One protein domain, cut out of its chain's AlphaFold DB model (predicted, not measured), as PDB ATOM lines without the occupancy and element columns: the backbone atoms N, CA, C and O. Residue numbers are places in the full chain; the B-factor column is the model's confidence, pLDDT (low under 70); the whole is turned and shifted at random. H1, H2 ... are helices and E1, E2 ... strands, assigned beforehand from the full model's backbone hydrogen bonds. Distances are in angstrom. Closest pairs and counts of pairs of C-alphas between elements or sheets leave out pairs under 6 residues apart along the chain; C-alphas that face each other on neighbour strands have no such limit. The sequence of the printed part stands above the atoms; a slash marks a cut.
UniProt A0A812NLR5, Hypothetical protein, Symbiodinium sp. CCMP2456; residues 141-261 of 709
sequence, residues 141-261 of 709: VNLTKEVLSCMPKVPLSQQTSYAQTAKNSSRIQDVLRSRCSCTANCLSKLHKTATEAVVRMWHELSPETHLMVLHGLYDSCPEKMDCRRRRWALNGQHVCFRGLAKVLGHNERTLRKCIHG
ATOM      1  N   VAL A 141     -23.970 -38.814   8.133       80.50
ATOM      2  CA  VAL A 141     -23.553 -37.977   9.257       80.50
ATOM      3  C   VAL A 141     -24.734 -37.891  10.219       80.50
ATOM      4  O   VAL A 141     -25.695 -37.154   9.972       80.50
ATOM      5  N   ASN A 142     -24.687 -38.682  11.289       84.50
ATOM      6  CA  ASN A 142     -25.769 -38.782  12.265       84.50
ATOM      7  C   ASN A 142     -25.407 -38.042  13.557       84.50
ATOM      8  O   ASN A 142     -24.566 -38.494  14.333       84.50
ATOM      9  N   LEU A 143     -26.051 -36.899  13.789       84.44
ATOM     10  CA  LEU A 143     -25.903 -36.144  15.026       84.44
ATOM     11  C   LEU A 143     -26.908 -36.676  16.045       84.44
ATOM     12  O   LEU A 143     -28.115 -36.445  15.929       84.44
ATOM     13  N   THR A 144     -26.415 -37.391  17.048       83.88
ATOM     14  CA  THR A 144     -27.281 -38.008  18.049       83.88
ATOM     15  C   THR A 144     -27.052 -37.440  19.438       83.88
ATOM     16  O   THR A 144     -26.010 -36.851  19.745       83.88
ATOM     17  N   LYS A 145     -28.044 -37.639  20.304       79.38
ATOM     18  CA  LYS A 145     -27.944 -37.296  21.721       79.38
ATOM     19  C   LYS A 145     -26.735 -37.954  22.388       79.38
ATOM     20  O   LYS A 145     -26.088 -37.338  23.228       79.38
ATOM     21  N   GLU A 146     -26.418 -39.176  21.986       72.06
ATOM     22  CA  GLU A 146     -25.329 -39.982  22.529       72.06
ATOM     23  C   GLU A 146     -23.970 -39.361  22.195       72.06
ATOM     24  O   GLU A 146     -23.146 -39.200  23.092       72.06
ATOM     25  N   VAL A 147     -23.764 -38.921  20.947       73.25
ATOM     26  CA  VAL A 147     -22.521 -38.246  20.537       73.25
ATOM     27  C   VAL A 147     -22.310 -36.956  21.329       73.25
ATOM     28  O   VAL A 147     -21.211 -36.704  21.815       73.25
ATOM     29  N   LEU A 148     -23.363 -36.153  21.506       78.44
ATOM     30  CA  LEU A 148     -23.280 -34.873  22.218       78.44
ATOM     31  C   LEU A 148     -23.101 -35.025  23.730       78.44
ATOM     32  O   LEU A 148     -22.531 -34.144  24.366       78.44
ATOM     33  N   SER A 149     -23.568 -36.131  24.314       71.88
ATOM     34  CA  SER A 149     -23.408 -36.395  25.749       71.88
ATOM     35  C   SER A 149     -21.957 -36.655  26.166       71.88
ATOM     36  O   SER A 149     -21.606 -36.407  27.315       71.88
ATOM     37  N   CYS A 150     -21.108 -37.082  25.227       62.84
ATOM     38  CA  CYS A 150     -19.688 -37.367  25.449       62.84
ATOM     39  C   CYS A 150     -18.789 -36.118  25.397       62.84
ATOM     40  O   CYS A 150     -17.567 -36.246  25.407       62.84
ATOM     41  N   MET A 151     -19.373 -34.923  25.275       73.12
ATOM     42  CA  MET A 151     -18.655 -33.700  24.923       73.12
ATOM     43  C   MET A 151     -18.640 -32.695  26.085       73.12
ATOM     44  O   MET A 151     -19.635 -32.590  26.811       73.12
ATOM     45  N   PRO A 152     -17.542 -31.934  26.279       59.91
ATOM     46  CA  PRO A 152     -17.419 -30.993  27.389       59.91
ATOM     47  C   PRO A 152     -18.450 -29.867  27.276       59.91
ATOM     48  O   PRO A 152     -18.565 -29.200  26.244       59.91
ATOM     49  N   LYS A 153     -19.199 -29.657  28.361       76.25
ATOM     50  CA  LYS A 153     -20.236 -28.627  28.450       76.25
ATOM     51  C   LYS A 153     -19.675 -27.329  29.016       76.25
ATOM     52  O   LYS A 153     -18.865 -27.338  29.939       76.25
ATOM     53  N   VAL A 154     -20.163 -26.215  28.494       73.19
ATOM     54  CA  VAL A 154     -19.863 -24.867  28.969       73.19
ATOM     55  C   VAL A 154     -20.749 -24.550  30.183       73.19
ATOM     56  O   VAL A 154     -21.970 -24.760  30.108       73.19
ATOM     57  N   PRO A 155     -20.181 -24.031  31.292       68.69
ATOM     58  CA  PRO A 155     -20.946 -23.591  32.455       68.69
ATOM     59  C   PRO A 155     -22.066 -22.616  32.075       68.69
ATOM     60  O   PRO A 155     -21.914 -21.798  31.169       68.69
ATOM     61  N   LEU A 156     -23.189 -22.659  32.798       61.06
ATOM     62  CA  LEU A 156     -24.350 -21.794  32.532       61.06
ATOM     63  C   LEU A 156     -23.993 -20.294  32.531       61.06
ATOM     64  O   LEU A 156     -24.583 -19.539  31.763       61.06
ATOM     65  N   SER A 157     -22.998 -19.884  33.323       54.50
ATOM     66  CA  SER A 157     -22.492 -18.505  33.412       54.50
ATOM     67  C   SER A 157     -21.791 -17.997  32.147       54.50
ATOM     68  O   SER A 157     -21.613 -16.793  31.999       54.50
ATOM     69  N   GLN A 158     -21.399 -18.888  31.231       60.09
ATOM     70  CA  GLN A 158     -20.660 -18.568  30.005       60.09
ATOM     71  C   GLN A 158     -21.505 -18.774  28.730       60.09
ATOM     72  O   GLN A 158     -20.987 -18.702  27.616       60.09
ATOM     73  N   GLN A 159     -22.811 -19.038  28.862       65.69
ATOM     74  CA  GLN A 159     -23.698 -19.240  27.713       65.69
ATOM     75  C   GLN A 159     -24.168 -17.911  27.114       65.69
ATOM     76  O   GLN A 159     -24.620 -17.014  27.820       65.69
ATOM     77  N   THR A 160     -24.114 -17.801  25.786       73.75
ATOM     78  CA  THR A 160     -24.570 -16.604  25.067       73.75
ATOM     79  C   THR A 160     -26.098 -16.481  25.087       73.75
ATOM     80  O   THR A 160     -26.816 -17.485  25.106       73.75
ATOM     81  N   SER A 161     -26.622 -15.252  25.002       71.38
ATOM     82  CA  SER A 161     -28.070 -14.998  24.868       71.38
ATOM     83  C   SER A 161     -28.677 -15.725  23.660       71.38
ATOM     84  O   SER A 161     -29.790 -16.244  23.718       71.38
ATOM     85  N   TYR A 162     -27.905 -15.849  22.579       74.00
ATOM     86  CA  TYR A 162     -28.257 -16.634  21.401       74.00
ATOM     87  C   TYR A 162     -28.435 -18.129  21.717       74.00
ATOM     88  O   TYR A 162     -29.426 -18.726  21.296       74.00
ATOM     89  N   ALA A 163     -27.528 -18.729  22.496       72.19
ATOM     90  CA  ALA A 163     -27.636 -20.127  22.911       72.19
ATOM     91  C   ALA A 163     -28.872 -20.371  23.790       72.19
ATOM     92  O   ALA A 163     -29.518 -21.410  23.660       72.19
ATOM     93  N   GLN A 164     -29.248 -19.413  24.644       73.62
ATOM     94  CA  GLN A 164     -30.465 -19.513  25.457       73.62
ATOM     95  C   GLN A 164     -31.740 -19.439  24.603       73.62
ATOM     96  O   GLN A 164     -32.629 -20.279  24.747       73.62
ATOM     97  N   THR A 165     -31.800 -18.515  23.642       78.75
ATOM     98  CA  THR A 165     -32.927 -18.398  22.699       78.75
ATOM     99  C   THR A 165     -33.054 -19.630  21.801       78.75
ATOM    100  O   THR A 165     -34.160 -20.098  21.521       78.75
ATOM    101  N   ALA A 166     -31.933 -20.216  21.374       76.12
ATOM    102  CA  ALA A 166     -31.933 -21.389  20.506       76.12
ATOM    103  C   ALA A 166     -32.460 -22.666  21.199       76.12
ATOM    104  O   ALA A 166     -33.033 -23.531  20.525       76.12
ATOM    105  N   LYS A 167     -32.347 -22.746  22.537       80.62
ATOM    106  CA  LYS A 167     -32.875 -23.830  23.394       80.62
ATOM    107  C   LYS A 167     -34.382 -23.748  23.664       80.62
ATOM    108  O   LYS A 167     -34.934 -24.679  24.246       80.62
ATOM    109  N   ASN A 168     -35.047 -22.659  23.281       84.69
ATOM    110  CA  ASN A 168     -36.460 -22.450  23.586       84.69
ATOM    111  C   ASN A 168     -37.349 -23.523  22.916       84.69
ATOM    112  O   ASN A 168     -37.317 -23.693  21.694       84.69
ATOM    113  N   SER A 169     -38.157 -24.230  23.719       84.44
ATOM    114  CA  SER A 169     -39.064 -25.299  23.261       84.44
ATOM    115  C   SER A 169     -40.087 -24.797  22.235       84.44
ATOM    116  O   SER A 169     -40.336 -25.482  21.242       84.44
ATOM    117  N   SER A 170     -40.604 -23.574  22.398       83.56
ATOM    118  CA  SER A 170     -41.544 -22.963  21.450       83.56
ATOM    119  C   SER A 170     -40.893 -22.748  20.083       83.56
ATOM    120  O   SER A 170     -41.450 -23.162  19.072       83.56
ATOM    121  N   ARG A 171     -39.647 -22.241  20.045       89.25
ATOM    122  CA  ARG A 171     -38.876 -22.096  18.794       89.25
ATOM    123  C   ARG A 171     -38.712 -23.439  18.087       89.25
ATOM    124  O   ARG A 171     -38.893 -23.532  16.876       89.25
ATOM    125  N   ILE A 172     -38.329 -24.479  18.830       85.69
ATOM    126  CA  ILE A 172     -38.103 -25.814  18.263       85.69
ATOM    127  C   ILE A 172     -39.420 -26.368  17.709       85.69
ATOM    128  O   ILE A 172     -39.447 -26.870  16.588       85.69
ATOM    129  N   GLN A 173     -40.525 -26.210  18.438       85.62
ATOM    130  CA  GLN A 173     -41.856 -26.619  17.992       85.62
ATOM    131  C   GLN A 173     -42.309 -25.882  16.723       85.62
ATOM    132  O   GLN A 173     -42.846 -26.520  15.817       85.62
ATOM    133  N   ASP A 174     -42.043 -24.580  16.618       85.88
ATOM    134  CA  ASP A 174     -42.359 -23.785  15.428       85.88
ATOM    135  C   ASP A 174     -41.519 -24.217  14.220       85.88
ATOM    136  O   ASP A 174     -42.042 -24.369  13.114       85.88
ATOM    137  N   VAL A 175     -40.231 -24.516  14.424       86.00
ATOM    138  CA  VAL A 175     -39.350 -25.041  13.366       86.00
ATOM    139  C   VAL A 175     -39.823 -26.412  12.878       86.00
ATOM    140  O   VAL A 175     -39.842 -26.644  11.671       86.00
ATOM    141  N   LEU A 176     -40.247 -27.306  13.776       86.44
ATOM    142  CA  LEU A 176     -40.755 -28.636  13.411       86.44
ATOM    143  C   LEU A 176     -42.095 -28.580  12.659       86.44
ATOM    144  O   LEU A 176     -42.352 -29.417  11.792       86.44
ATOM    145  N   ARG A 177     -42.933 -27.581  12.958       83.88
ATOM    146  CA  ARG A 177     -44.189 -27.307  12.238       83.88
ATOM    147  C   ARG A 177     -43.965 -26.578  10.912       83.88
ATOM    148  O   ARG A 177     -44.823 -26.636  10.033       83.88
ATOM    149  N   SER A 178     -42.827 -25.901  10.752       84.75
ATOM    150  CA  SER A 178     -42.495 -25.185   9.523       84.75
ATOM    151  C   SER A 178     -42.258 -26.144   8.354       84.75
ATOM    152  O   SER A 178     -41.632 -27.200   8.490       84.75
ATOM    153  N   ARG A 179     -42.734 -25.769   7.160       79.69
ATOM    154  CA  ARG A 179     -42.500 -26.564   5.951       79.69
ATOM    155  C   ARG A 179     -41.033 -26.451   5.537       79.69
ATOM    156  O   ARG A 179     -40.508 -25.359   5.301       79.69
ATOM    157  N   CYS A 180     -40.359 -27.587   5.428       82.06
ATOM    158  CA  CYS A 180     -38.997 -27.643   4.920       82.06
ATOM    159  C   CYS A 180     -38.992 -27.533   3.392       82.06
ATOM    160  O   CYS A 180     -39.845 -28.104   2.719       82.06
ATOM    161  N   SER A 181     -37.976 -26.884   2.822       78.50
ATOM    162  CA  SER A 181     -37.827 -26.713   1.369       78.50
ATOM    163  C   SER A 181     -37.395 -27.991   0.626       78.50
ATOM    164  O   SER A 181     -36.926 -27.909  -0.502       78.50
ATOM    165  N   CYS A 182     -37.441 -29.159   1.272       80.31
ATOM    166  CA  CYS A 182     -37.104 -30.442   0.654       80.31
ATOM    167  C   CYS A 182     -38.380 -31.198   0.280       80.31
ATOM    168  O   CYS A 182     -39.381 -31.108   0.992       80.31
ATOM    169  N   THR A 183     -38.311 -32.026  -0.760       75.81
ATOM    170  CA  THR A 183     -39.441 -32.821  -1.276       75.81
ATOM    171  C   THR A 183     -40.104 -33.709  -0.216       75.81
ATOM    172  O   THR A 183     -41.317 -33.867  -0.219       75.81
ATOM    173  N   ALA A 184     -39.329 -34.230   0.741       77.56
ATOM    174  CA  ALA A 184     -39.809 -35.145   1.780       77.56
ATOM    175  C   ALA A 184     -40.328 -34.471   3.067       77.56
ATOM    176  O   ALA A 184     -40.605 -35.184   4.032       77.56
ATOM    177  N   ASN A 185     -40.382 -33.131   3.115       83.50
ATOM    178  CA  ASN A 185     -40.695 -32.327   4.308       83.50
ATOM    179  C   ASN A 185     -40.063 -32.870   5.612       83.50
ATOM    180  O   ASN A 185     -40.756 -33.184   6.573       83.50
ATOM    181  N   CYS A 186     -38.734 -33.026   5.639       85.75
ATOM    182  CA  CYS A 186     -38.040 -33.780   6.693       85.75
ATOM    183  C   CYS A 186     -38.302 -33.296   8.133       85.75
ATOM    184  O   CYS A 186     -38.295 -34.113   9.047       85.75
ATOM    185  N   LEU A 187     -38.586 -32.005   8.338       85.38
ATOM    186  CA  LEU A 187     -38.821 -31.425   9.665       85.38
ATOM    187  C   LEU A 187     -40.072 -31.987  10.353       85.38
ATOM    188  O   LEU A 187     -40.035 -32.218  11.556       85.38
ATOM    189  N   SER A 188     -41.137 -32.299   9.605       82.88
ATOM    190  CA  SER A 188     -42.368 -32.849  10.194       82.88
ATOM    191  C   SER A 188     -42.229 -34.309  10.631       82.88
ATOM    192  O   SER A 188     -43.130 -34.845  11.268       82.88
ATOM    193  N   LYS A 189     -41.128 -34.973  10.256       84.12
ATOM    194  CA  LYS A 189     -40.829 -36.365  10.622       84.12
ATOM    195  C   LYS A 189     -40.014 -36.469  11.913       84.12
ATOM    196  O   LYS A 189     -39.880 -37.568  12.445       84.12
ATOM    197  N   LEU A 190     -39.476 -35.348  12.401       85.81
ATOM    198  CA  LEU A 190     -38.639 -35.303  13.592       85.81
ATOM    199  C   LEU A 190     -39.483 -35.322  14.870       85.81
ATOM    200  O   LEU A 190     -40.415 -34.532  15.031       85.81
ATOM    201  N   HIS A 191     -39.135 -36.198  15.813       87.00
ATOM    202  CA  HIS A 191     -39.834 -36.259  17.097       87.00
ATOM    203  C   HIS A 191     -39.471 -35.056  17.985       87.00
ATOM    204  O   HIS A 191     -38.287 -34.795  18.225       87.00
ATOM    205  N   LYS A 192     -40.479 -34.344  18.519       85.56
ATOM    206  CA  LYS A 192     -40.289 -33.107  19.306       85.56
ATOM    207  C   LYS A 192     -39.342 -33.315  20.489       85.56
ATOM    208  O   LYS A 192     -38.300 -32.669  20.553       85.56
ATOM    209  N   THR A 193     -39.654 -34.256  21.379       84.75
ATOM    210  CA  THR A 193     -38.882 -34.450  22.622       84.75
ATOM    211  C   THR A 193     -37.444 -34.912  22.360       84.75
ATOM    212  O   THR A 193     -36.521 -34.535  23.081       84.75
ATOM    213  N   ALA A 194     -37.225 -35.693  21.296       83.50
ATOM    214  CA  ALA A 194     -35.903 -36.187  20.922       83.50
ATOM    215  C   ALA A 194     -35.046 -35.066  20.314       83.50
ATOM    216  O   ALA A 194     -33.856 -34.954  20.613       83.50
ATOM    217  N   THR A 195     -35.668 -34.204  19.506       86.56
ATOM    218  CA  THR A 195     -35.032 -33.035  18.889       86.56
ATOM    219  C   THR A 195     -34.662 -31.987  19.936       86.56
ATOM    220  O   THR A 195     -33.546 -31.474  19.928       86.56
ATOM    221  N   GLU A 196     -35.559 -31.709  20.886       87.50
ATOM    222  CA  GLU A 196     -35.308 -30.773  21.989       87.50
ATOM    223  C   GLU A 196     -34.110 -31.181  22.839       87.50
ATOM    224  O   GLU A 196     -33.285 -30.335  23.188       87.50
ATOM    225  N   ALA A 197     -33.973 -32.476  23.132       85.25
ATOM    226  CA  ALA A 197     -32.830 -32.984  23.875       85.25
ATOM    227  C   ALA A 197     -31.512 -32.711  23.129       85.25
ATOM    228  O   ALA A 197     -30.577 -32.177  23.727       85.25
ATOM    229  N   VAL A 198     -31.451 -33.025  21.829       86.38
ATOM    230  CA  VAL A 198     -30.261 -32.816  20.982       86.38
ATOM    231  C   VAL A 198     -29.899 -31.339  20.883       86.38
ATOM    232  O   VAL A 198     -28.746 -30.986  21.107       86.38
ATOM    233  N   VAL A 199     -30.875 -30.464  20.625       88.38
ATOM    234  CA  VAL A 199     -30.653 -29.012  20.523       88.38
ATOM    235  C   VAL A 199     -30.188 -28.426  21.859       88.38
ATOM    236  O   VAL A 199     -29.276 -27.598  21.881       88.38
ATOM    237  N   ARG A 200     -30.752 -28.876  22.990       86.31
ATOM    238  CA  ARG A 200     -30.284 -28.449  24.317       86.31
ATOM    239  C   ARG A 200     -28.825 -28.798  24.550       86.31
ATOM    240  O   ARG A 200     -28.065 -27.900  24.903       86.31
ATOM    241  N   MET A 201     -28.444 -30.056  24.331       84.31
ATOM    242  CA  MET A 201     -27.057 -30.482  24.534       84.31
ATOM    243  C   MET A 201     -26.123 -29.813  23.540       84.31
ATOM    244  O   MET A 201     -25.060 -29.377  23.950       84.31
ATOM    245  N   TRP A 202     -26.536 -29.650  22.280       87.25
ATOM    246  CA  TRP A 202     -25.772 -28.917  21.275       87.25
ATOM    247  C   TRP A 202     -25.391 -27.531  21.797       87.25
ATOM    248  O   TRP A 202     -24.216 -27.218  21.910       87.25
ATOM    249  N   HIS A 203     -26.355 -26.728  22.246       86.75
ATOM    250  CA  HIS A 203     -26.081 -25.389  22.780       86.75
ATOM    251  C   HIS A 203     -25.526 -25.371  24.221       86.75
ATOM    252  O   HIS A 203     -25.381 -24.301  24.810       86.75
ATOM    253  N   GLU A 204     -25.269 -26.525  24.838       84.69
ATOM    254  CA  GLU A 204     -24.450 -26.634  26.055       84.69
ATOM    255  C   GLU A 204     -22.962 -26.809  25.722       84.69
ATOM    256  O   GLU A 204     -22.140 -26.668  26.616       84.69
ATOM    257  N   LEU A 205     -22.601 -27.083  24.467       78.00
ATOM    258  CA  LEU A 205     -21.211 -27.231  24.036       78.00
ATOM    259  C   LEU A 205     -20.587 -25.887  23.645       78.00
ATOM    260  O   LEU A 205     -21.283 -24.954  23.233       78.00
ATOM    261  N   SER A 206     -19.258 -25.812  23.741       73.12
ATOM    262  CA  SER A 206     -18.499 -24.662  23.242       73.12
ATOM    263  C   SER A 206     -18.502 -24.630  21.704       73.12
ATOM    264  O   SER A 206     -18.632 -25.692  21.078       73.12
ATOM    265  N   PRO A 207     -18.329 -23.457  21.069       69.94
ATOM    266  CA  PRO A 207     -18.139 -23.364  19.620       69.94
ATOM    267  C   PRO A 207     -17.010 -24.274  19.098       69.94
ATOM    268  O   PRO A 207     -17.125 -24.865  18.024       69.94
ATOM    269  N   GLU A 208     -15.945 -24.454  19.880       61.41
ATOM    270  CA  GLU A 208     -14.812 -25.335  19.579       61.41
ATOM    271  C   GLU A 208     -15.219 -26.815  19.597       61.41
ATOM    272  O   GLU A 208     -14.753 -27.622  18.792       61.41
ATOM    273  N   THR A 209     -16.131 -27.179  20.492       68.69
ATOM    274  CA  THR A 209     -16.679 -28.532  20.589       68.69
ATOM    275  C   THR A 209     -17.706 -28.812  19.484       68.69
ATOM    276  O   THR A 209     -17.764 -29.934  18.984       68.69
ATOM    277  N   HIS A 210     -18.469 -27.807  19.025       76.38
ATOM    278  CA  HIS A 210     -19.319 -27.933  17.826       76.38
ATOM    279  C   HIS A 210     -18.501 -28.301  16.591       76.38
ATOM    280  O   HIS A 210     -18.901 -29.184  15.830       76.38
ATOM    281  N   LEU A 211     -17.353 -27.633  16.420       72.19
ATOM    282  CA  LEU A 211     -16.378 -27.918  15.367       72.19
ATOM    283  C   LEU A 211     -15.888 -29.366  15.462       72.19
ATOM    284  O   LEU A 211     -15.991 -30.108  14.490       72.19
ATOM    285  N   MET A 212     -15.420 -29.785  16.641       69.50
ATOM    286  CA  MET A 212     -14.912 -31.140  16.882       69.50
ATOM    287  C   MET A 212     -15.928 -32.228  16.515       69.50
ATOM    288  O   MET A 212     -15.591 -33.167  15.798       69.50
ATOM    289  N   VAL A 213     -17.172 -32.095  16.984       75.94
ATOM    290  CA  VAL A 213     -18.228 -33.093  16.762       75.94
ATOM    291  C   VAL A 213     -18.592 -33.189  15.285       75.94
ATOM    292  O   VAL A 213     -18.616 -34.282  14.726       75.94
ATOM    293  N   LEU A 214     -18.871 -32.056  14.633       77.31
ATOM    294  CA  LEU A 214     -19.304 -32.064  13.235       77.31
ATOM    295  C   LEU A 214     -18.184 -32.475  12.293       77.31
ATOM    296  O   LEU A 214     -18.441 -33.245  11.372       77.31
ATOM    297  N   HIS A 215     -16.962 -31.996  12.530       73.31
ATOM    298  CA  HIS A 215     -15.806 -32.403  11.748       73.31
ATOM    299  C   HIS A 215     -15.510 -33.887  11.961       73.31
ATOM    300  O   HIS A 215     -15.384 -34.606  10.986       73.31
ATOM    301  N   GLY A 216     -15.476 -34.393  13.199       69.00
ATOM    302  CA  GLY A 216     -15.227 -35.813  13.475       69.00
ATOM    303  C   GLY A 216     -16.256 -36.742  12.824       69.00
ATOM    304  O   GLY A 216     -15.886 -37.698  12.144       69.00
ATOM    305  N   LEU A 217     -17.549 -36.418  12.941       73.44
ATOM    306  CA  LEU A 217     -18.619 -37.174  12.278       73.44
ATOM    307  C   LEU A 217     -18.549 -37.080  10.744       73.44
ATOM    308  O   LEU A 217     -19.033 -37.970  10.045       73.44
ATOM    309  N   TYR A 218     -17.962 -36.010  10.208       73.75
ATOM    310  CA  TYR A 218     -17.782 -35.821   8.773       73.75
ATOM    311  C   TYR A 218     -16.504 -36.500   8.237       73.75
ATOM    312  O   TYR A 218     -16.546 -37.114   7.173       73.75
ATOM    313  N   ASP A 219     -15.392 -36.468   8.966       65.06
ATOM    314  CA  ASP A 219     -14.071 -36.943   8.519       65.06
ATOM    315  C   ASP A 219     -13.788 -38.419   8.824       65.06
ATOM    316  O   ASP A 219     -12.781 -38.955   8.377       65.06
ATOM    317  N   SER A 220     -14.683 -39.120   9.528       57.03
ATOM    318  CA  SER A 220     -14.580 -40.566   9.814       57.03
ATOM    319  C   SER A 220     -14.690 -41.471   8.564       57.03
ATOM    320  O   SER A 220     -15.153 -42.606   8.653       57.03
ATOM    321  N   CYS A 221     -14.324 -40.988   7.372       44.47
ATOM    322  CA  CYS A 221     -14.552 -41.658   6.101       44.47
ATOM    323  C   CYS A 221     -13.312 -41.609   5.184       44.47
ATOM    324  O   CYS A 221     -12.736 -40.534   5.027       44.47
ATOM    325  N   PRO A 222     -12.898 -42.733   4.563       43.41
ATOM    326  CA  PRO A 222     -11.686 -42.801   3.745       43.41
ATOM    327  C   PRO A 222     -11.689 -41.828   2.552       43.41
ATOM    328  O   PRO A 222     -12.692 -41.671   1.860       43.41
ATOM    329  N   GLU A 223     -10.516 -41.248   2.270       44.03
ATOM    330  CA  GLU A 223     -10.236 -40.170   1.297       44.03
ATOM    331  C   GLU A 223     -10.604 -40.459  -0.181       44.03
ATOM    332  O   GLU A 223     -10.372 -39.616  -1.044       44.03
ATOM    333  N   LYS A 224     -11.171 -41.628  -0.515       37.62
ATOM    334  CA  LYS A 224     -11.341 -42.095  -1.907       37.62
ATOM    335  C   LYS A 224     -12.770 -42.089  -2.472       37.62
ATOM    336  O   LYS A 224     -12.947 -42.560  -3.589       37.62
ATOM    337  N   MET A 225     -13.777 -41.538  -1.788       42.22
ATOM    338  CA  MET A 225     -15.146 -41.445  -2.340       42.22
ATOM    339  C   MET A 225     -15.625 -40.002  -2.536       42.22
ATOM    340  O   MET A 225     -15.455 -39.144  -1.674       42.22
ATOM    341  N   ASP A 226     -16.268 -39.753  -3.682       40.97
ATOM    342  CA  ASP A 226     -16.772 -38.447  -4.124       40.97
ATOM    343  C   ASP A 226     -17.686 -37.783  -3.067       40.97
ATOM    344  O   ASP A 226     -18.768 -38.271  -2.726       40.97
ATOM    345  N   CYS A 227     -17.255 -36.632  -2.544       44.06
ATOM    346  CA  CYS A 227     -17.817 -35.920  -1.387       44.06
ATOM    347  C   CYS A 227     -19.249 -35.368  -1.578       44.06
ATOM    348  O   CYS A 227     -19.751 -34.628  -0.728       44.06
ATOM    349  N   ARG A 228     -19.919 -35.674  -2.695       44.06
ATOM    350  CA  ARG A 228     -21.144 -34.993  -3.153       44.06
ATOM    351  C   ARG A 228     -22.460 -35.645  -2.713       44.06
ATOM    352  O   ARG A 228     -23.511 -35.037  -2.906       44.06
ATOM    353  N   ARG A 229     -22.452 -36.836  -2.099       55.72
ATOM    354  CA  ARG A 229     -23.683 -37.517  -1.634       55.72
ATOM    355  C   ARG A 229     -23.554 -38.043  -0.202       55.72
ATOM    356  O   ARG A 229     -23.413 -39.240   0.014       55.72
ATOM    357  N   ARG A 230     -23.638 -37.149   0.788       71.56
ATOM    358  CA  ARG A 230     -23.755 -37.523   2.210       71.56
ATOM    359  C   ARG A 230     -25.181 -37.322   2.713       71.56
ATOM    360  O   ARG A 230     -25.809 -36.302   2.412       71.56
ATOM    361  N   ARG A 231     -25.695 -38.297   3.464       80.12
ATOM    362  CA  ARG A 231     -26.997 -38.216   4.142       80.12
ATOM    363  C   ARG A 231     -26.805 -37.629   5.533       80.12
ATOM    364  O   ARG A 231     -25.800 -37.889   6.180       80.12
ATOM    365  N   TRP A 232     -27.759 -36.823   5.976       85.75
ATOM    366  CA  TRP A 232     -27.748 -36.244   7.314       85.75
ATOM    367  C   TRP A 232     -28.871 -36.866   8.126       85.75
ATOM    368  O   TRP A 232     -29.980 -37.041   7.616       85.75
ATOM    369  N   ALA A 233     -28.588 -37.169   9.385       86.12
ATOM    370  CA  ALA A 233     -29.587 -37.635  10.328       86.12
ATOM    371  C   ALA A 233     -29.461 -36.938  11.680       86.12
ATOM    372  O   ALA A 233     -28.384 -36.501  12.086       86.12
ATOM    373  N   LEU A 234     -30.602 -36.834  12.355       85.12
ATOM    374  CA  LEU A 234     -30.723 -36.369  13.728       85.12
ATOM    375  C   LEU A 234     -31.391 -37.489  14.530       85.12
ATOM    376  O   LEU A 234     -32.526 -37.854  14.223       85.12
ATOM    377  N   ASN A 235     -30.693 -38.068  15.511       83.56
ATOM    378  CA  ASN A 235     -31.143 -39.281  16.222       83.56
ATOM    379  C   ASN A 235     -31.610 -40.410  15.272       83.56
ATOM    380  O   ASN A 235     -32.641 -41.041  15.502       83.56
ATOM    381  N   GLY A 236     -30.887 -40.642  14.169       78.69
ATOM    382  CA  GLY A 236     -31.220 -41.690  13.191       78.69
ATOM    383  C   GLY A 236     -32.396 -41.375  12.256       78.69
ATOM    384  O   GLY A 236     -32.728 -42.194  11.405       78.69
ATOM    385  N   GLN A 237     -33.016 -40.196  12.360       85.44
ATOM    386  CA  GLN A 237     -34.034 -39.744  11.411       85.44
ATOM    387  C   GLN A 237     -33.420 -38.837  10.347       85.44
ATOM    388  O   GLN A 237     -32.775 -37.835  10.663       85.44
ATOM    389  N   HIS A 238     -33.649 -39.167   9.074       87.50
ATOM    390  CA  HIS A 238     -33.092 -38.410   7.960       87.50
ATOM    391  C   HIS A 238     -33.608 -36.968   7.916       87.50
ATOM    392  O   HIS A 238     -34.813 -36.701   7.868       87.50
ATOM    393  N   VAL A 239     -32.666 -36.040   7.825       87.81
ATOM    394  CA  VAL A 239     -32.903 -34.605   7.715       87.81
ATOM    395  C   VAL A 239     -32.093 -34.068   6.538       87.81
ATOM    396  O   VAL A 239     -31.015 -34.565   6.233       87.81
ATOM    397  N   CYS A 240     -32.596 -33.076   5.807       87.38
ATOM    398  CA  CYS A 240     -31.755 -32.406   4.814       87.38
ATOM    399  C   CYS A 240     -30.812 -31.417   5.516       87.38
ATOM    400  O   CYS A 240     -31.121 -30.921   6.598       87.38
ATOM    401  N   PHE A 241     -29.693 -31.055   4.887       86.25
ATOM    402  CA  PHE A 241     -28.723 -30.133   5.492       86.25
ATOM    403  C   PHE A 241     -29.345 -28.791   5.931       86.25
ATOM    404  O   PHE A 241     -29.047 -28.276   7.007       86.25
ATOM    405  N   ARG A 242     -30.283 -28.259   5.134       85.19
ATOM    406  CA  ARG A 242     -31.032 -27.037   5.474       85.19
ATOM    407  C   ARG A 242     -31.917 -27.218   6.706       85.19
ATOM    408  O   ARG A 242     -32.004 -26.323   7.540       85.19
ATOM    409  N   GLY A 243     -32.581 -28.368   6.803       85.69
ATOM    410  CA  GLY A 243     -33.410 -28.734   7.947       85.69
ATOM    411  C   GLY A 243     -32.572 -28.866   9.215       85.69
ATOM    412  O   GLY A 243     -32.935 -28.299  10.240       85.69
ATOM    413  N   LEU A 244     -31.403 -29.507   9.115       87.50
ATOM    414  CA  LEU A 244     -30.452 -29.640  10.217       87.50
ATOM    415  C   LEU A 244     -29.984 -28.270  10.724       87.50
ATOM    416  O   LEU A 244     -30.050 -28.007  11.922       87.50
ATOM    417  N   ALA A 245     -29.585 -27.371   9.817       87.44
ATOM    418  CA  ALA A 245     -29.169 -26.016  10.173       87.44
ATOM    419  C   ALA A 245     -30.286 -25.242  10.900       87.44
ATOM    420  O   ALA A 245     -30.050 -24.684  11.971       87.44
ATOM    421  N   LYS A 246     -31.527 -25.293  10.390       86.44
ATOM    422  CA  LYS A 246     -32.695 -24.658  11.032       86.44
ATOM    423  C   LYS A 246     -32.983 -25.215  12.429       86.44
ATOM    424  O   LYS A 246     -33.223 -24.443  13.362       86.44
ATOM    425  N   VAL A 247     -32.941 -26.539  12.587       88.25
ATOM    426  CA  VAL A 247     -33.184 -27.208  13.876       88.25
ATOM    427  C   VAL A 247     -32.120 -26.822  14.898       88.25
ATOM    428  O   VAL A 247     -32.471 -26.435  16.009       88.25
ATOM    429  N   LEU A 248     -30.843 -26.806  14.511       87.56
ATOM    430  CA  LEU A 248     -29.736 -26.367  15.371       87.56
ATOM    431  C   LEU A 248     -29.643 -24.836  15.523       87.56
ATOM    432  O   LEU A 248     -28.750 -24.335  16.194       87.56
ATOM    433  N   GLY A 249     -30.533 -24.072  14.882       84.31
ATOM    434  CA  GLY A 249     -30.575 -22.610  14.971       84.31
ATOM    435  C   GLY A 249     -29.478 -21.874  14.194       84.31
ATOM    436  O   GLY A 249     -29.459 -20.647  14.222       84.31
ATOM    437  N   HIS A 250     -28.605 -22.577  13.469       83.44
ATOM    438  CA  HIS A 250     -27.495 -21.998  12.711       83.44
ATOM    439  C   HIS A 250     -27.874 -21.692  11.256       83.44
ATOM    440  O   HIS A 250     -28.758 -22.311  10.664       83.44
ATOM    441  N   ASN A 251     -27.149 -20.763  10.630       82.62
ATOM    442  CA  ASN A 251     -27.206 -20.613   9.178       82.62
ATOM    443  C   ASN A 251     -26.387 -21.733   8.491       82.62
ATOM    444  O   ASN A 251     -25.432 -22.269   9.063       82.62
ATOM    445  N   GLU A 252     -26.737 -22.078   7.246       81.56
ATOM    446  CA  GLU A 252     -26.051 -23.138   6.488       81.56
ATOM    447  C   GLU A 252     -24.542 -22.886   6.345       81.56
ATOM    448  O   GLU A 252     -23.752 -23.827   6.362       81.56
ATOM    449  N   ARG A 253     -24.128 -21.620   6.219       77.94
ATOM    450  CA  ARG A 253     -22.723 -21.235   6.034       77.94
ATOM    451  C   ARG A 253     -21.886 -21.511   7.286       77.94
ATOM    452  O   ARG A 253     -20.772 -22.002   7.161       77.94
ATOM    453  N   THR A 254     -22.416 -21.225   8.469       77.56
ATOM    454  CA  THR A 254     -21.788 -21.471   9.770       77.56
ATOM    455  C   THR A 254     -21.652 -22.966  10.004       77.56
ATOM    456  O   THR A 254     -20.578 -23.421  10.372       77.56
ATOM    457  N   LEU A 255     -22.688 -23.752   9.700       78.81
ATOM    458  CA  LEU A 255     -22.617 -25.203   9.860       78.81
ATOM    459  C   LEU A 255     -21.608 -25.839   8.883       78.81
ATOM    460  O   LEU A 255     -20.843 -26.709   9.285       78.81
ATOM    461  N   ARG A 256     -21.536 -25.362   7.626       80.06
ATOM    462  CA  ARG A 256     -20.512 -25.791   6.645       80.06
ATOM    463  C   ARG A 256     -19.097 -25.457   7.096       80.06
ATOM    464  O   ARG A 256     -18.215 -26.299   6.992       80.06
ATOM    465  N   LYS A 257     -18.894 -24.251   7.621       72.25
ATOM    466  CA  LYS A 257     -17.630 -23.855   8.246       72.25
ATOM    467  C   LYS A 257     -17.256 -24.817   9.378       72.25
ATOM    468  O   LYS A 257     -16.138 -25.321   9.386       72.25
ATOM    469  N   CYS A 258     -18.215 -25.182  10.236       70.25
ATOM    470  CA  CYS A 258     -17.959 -26.142  11.306       70.25
ATOM    471  C   CYS A 258     -17.534 -27.529  10.803       70.25
ATOM    472  O   CYS A 258     -16.639 -28.149  11.367       70.25
ATOM    473  N   ILE A 259     -18.149 -27.989   9.716       75.50
ATOM    474  CA  ILE A 259     -17.857 -29.277   9.078       75.50
ATOM    475  C   ILE A 259     -16.453 -29.317   8.474       75.50
ATOM    476  O   ILE A 259     -15.782 -30.337   8.566       75.50
ATOM    477  N   HIS A 260     -15.999 -28.217   7.875       70.38
ATOM    478  CA  HIS A 260     -14.668 -28.127   7.268       70.38
ATOM    479  C   HIS A 260     -13.564 -27.721   8.265       70.38
ATOM    480  O   HIS A 260     -12.392 -27.623   7.888       70.38
ATOM    481  N   GLY A 261     -13.922 -27.532   9.541       60.16
ATOM    482  CA  GLY A 261     -13.001 -27.126  10.606       60.16
ATOM    483  C   GLY A 261     -12.621 -25.641  10.571       60.16
ATOM    484  O   GLY A 261     -11.651 -25.246  11.213       60.16
TER     485      GLY A 261
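What this domain is: This is residues 141 to 261 of the 709 residues of the protein "Hypothetical protein" of Symbiodinium sp. CCMP2456 (UniProt A0A812NLR5). A small wall of three short strands, E1, E2 and E3, stands at one side of a compact helical body, with H7 over one of its faces and the other face bare. H6 and H4 border the wall at the E1 and E3 edges, H3 and H8 pack on H7, H5 crosses H3, H2 lies at the outside near H5, and residues 221 to 229 stick out as a loop. The printed part has 121 residues, with eight named helices and three named strands, in the order E1 H1 H2 H3 H4 H5 H6 E2 E3 H7 H8; the mixed sheet has the order E1 E2 E3. The class is mostly helix. The whole is compact, with a radius of gyration of the C-alphas of 14.0 A and spans of 44 by 32 by 24 A.

Where its parts are: Find C-alpha 141 at (-23.553, -37.977, 9.257), where E1, residues 141 to 143, begins. The other strands come late: E2, residues 231 to 234, is 10.4 A long from first to last C-alpha, and E3 has residues 237 to 239. After E1 look for H1 at residues 145 to 149, H2 at 161 to 166, and H3 at 169 to 177, 12.3 A long. H4 has residues 186 to 189; H5, residues 192 to 202, is 15.2 A long. The longest helix, H6, residues 207 to 219, begins with C-alpha 207 at (-18.139, -23.364, 19.620) and runs 18.0 A. H7 has residues 241 to 247, and H8, residues 252 to 260, runs 12.5 A to C-alpha 260 at (-14.668, -28.127, 7.268).

How they stand to each other: Start at the inner strand E2. E1 is its parallel neighbour, with N 141 and O 231 2.8 A apart, within hydrogen-bond range. E3 is its antiparallel neighbour and makes a hairpin with it; N 239 and O 232 are 2.9 A apart, within range. E1, helices H1 to H6 and E2 form a strand-helix-strand unit, two parallel neighbour strands with helices between them. H7 is on the sheet at a height of 8.9 A, only just over E2 alone, with 4 of its C-alphas on E2 and 2 on E3; it runs along the strands, at 0 degrees to E2 on the local plane. H6 only grazes the sheet, its closest C-alphas to E1 being Leu 217 and Val 141, 5.8 A apart. H4 only grazes it too, with the C-alphas of Cys 186 and Val 239 the closest to E3, at 5.3 A. From H7 go outward to H8, which it touches at Ala 245 and Glu 252, closest C-alphas 5.6 A apart. H8 touches H6, closest at the C-alphas of Ile 259 and His 215, 4.6 A. H3 touches H7, closest at the C-alphas of Val 175 and Val 247, 6.6 A; their tilt of 36 degrees is only just steep. H3 touches H5 at a steep tilt of 59 degrees, opposite ways, closest at the C-alphas of Ser 169 and Glu 196, 6.8 A. H1 touches H5, with the C-alphas of Lys 145 and Val 198 closest at 5.1 A. H2 touches no helix; it is close to H5 but not clearly touching, with the C-alphas of Ala 166 and Val 199 closest at 7.7 A. Every O i to N i+4 pair is within hydrogen-bond range in H1, H2, H3, H5, H6, H7 and H8; H4 is too short for such a pair.

The domain as a whole: The farthest C-alphas, those of Ser 157 and Lys 224, are 43.9 A apart. The printed part has no cut. The links H1 to H2 and H6 to E2 are long, with 11 residues each. The mean pLDDT of the printed part is 76.3; 24 residues are under 70, among them 155 to 159 and 219 to 229.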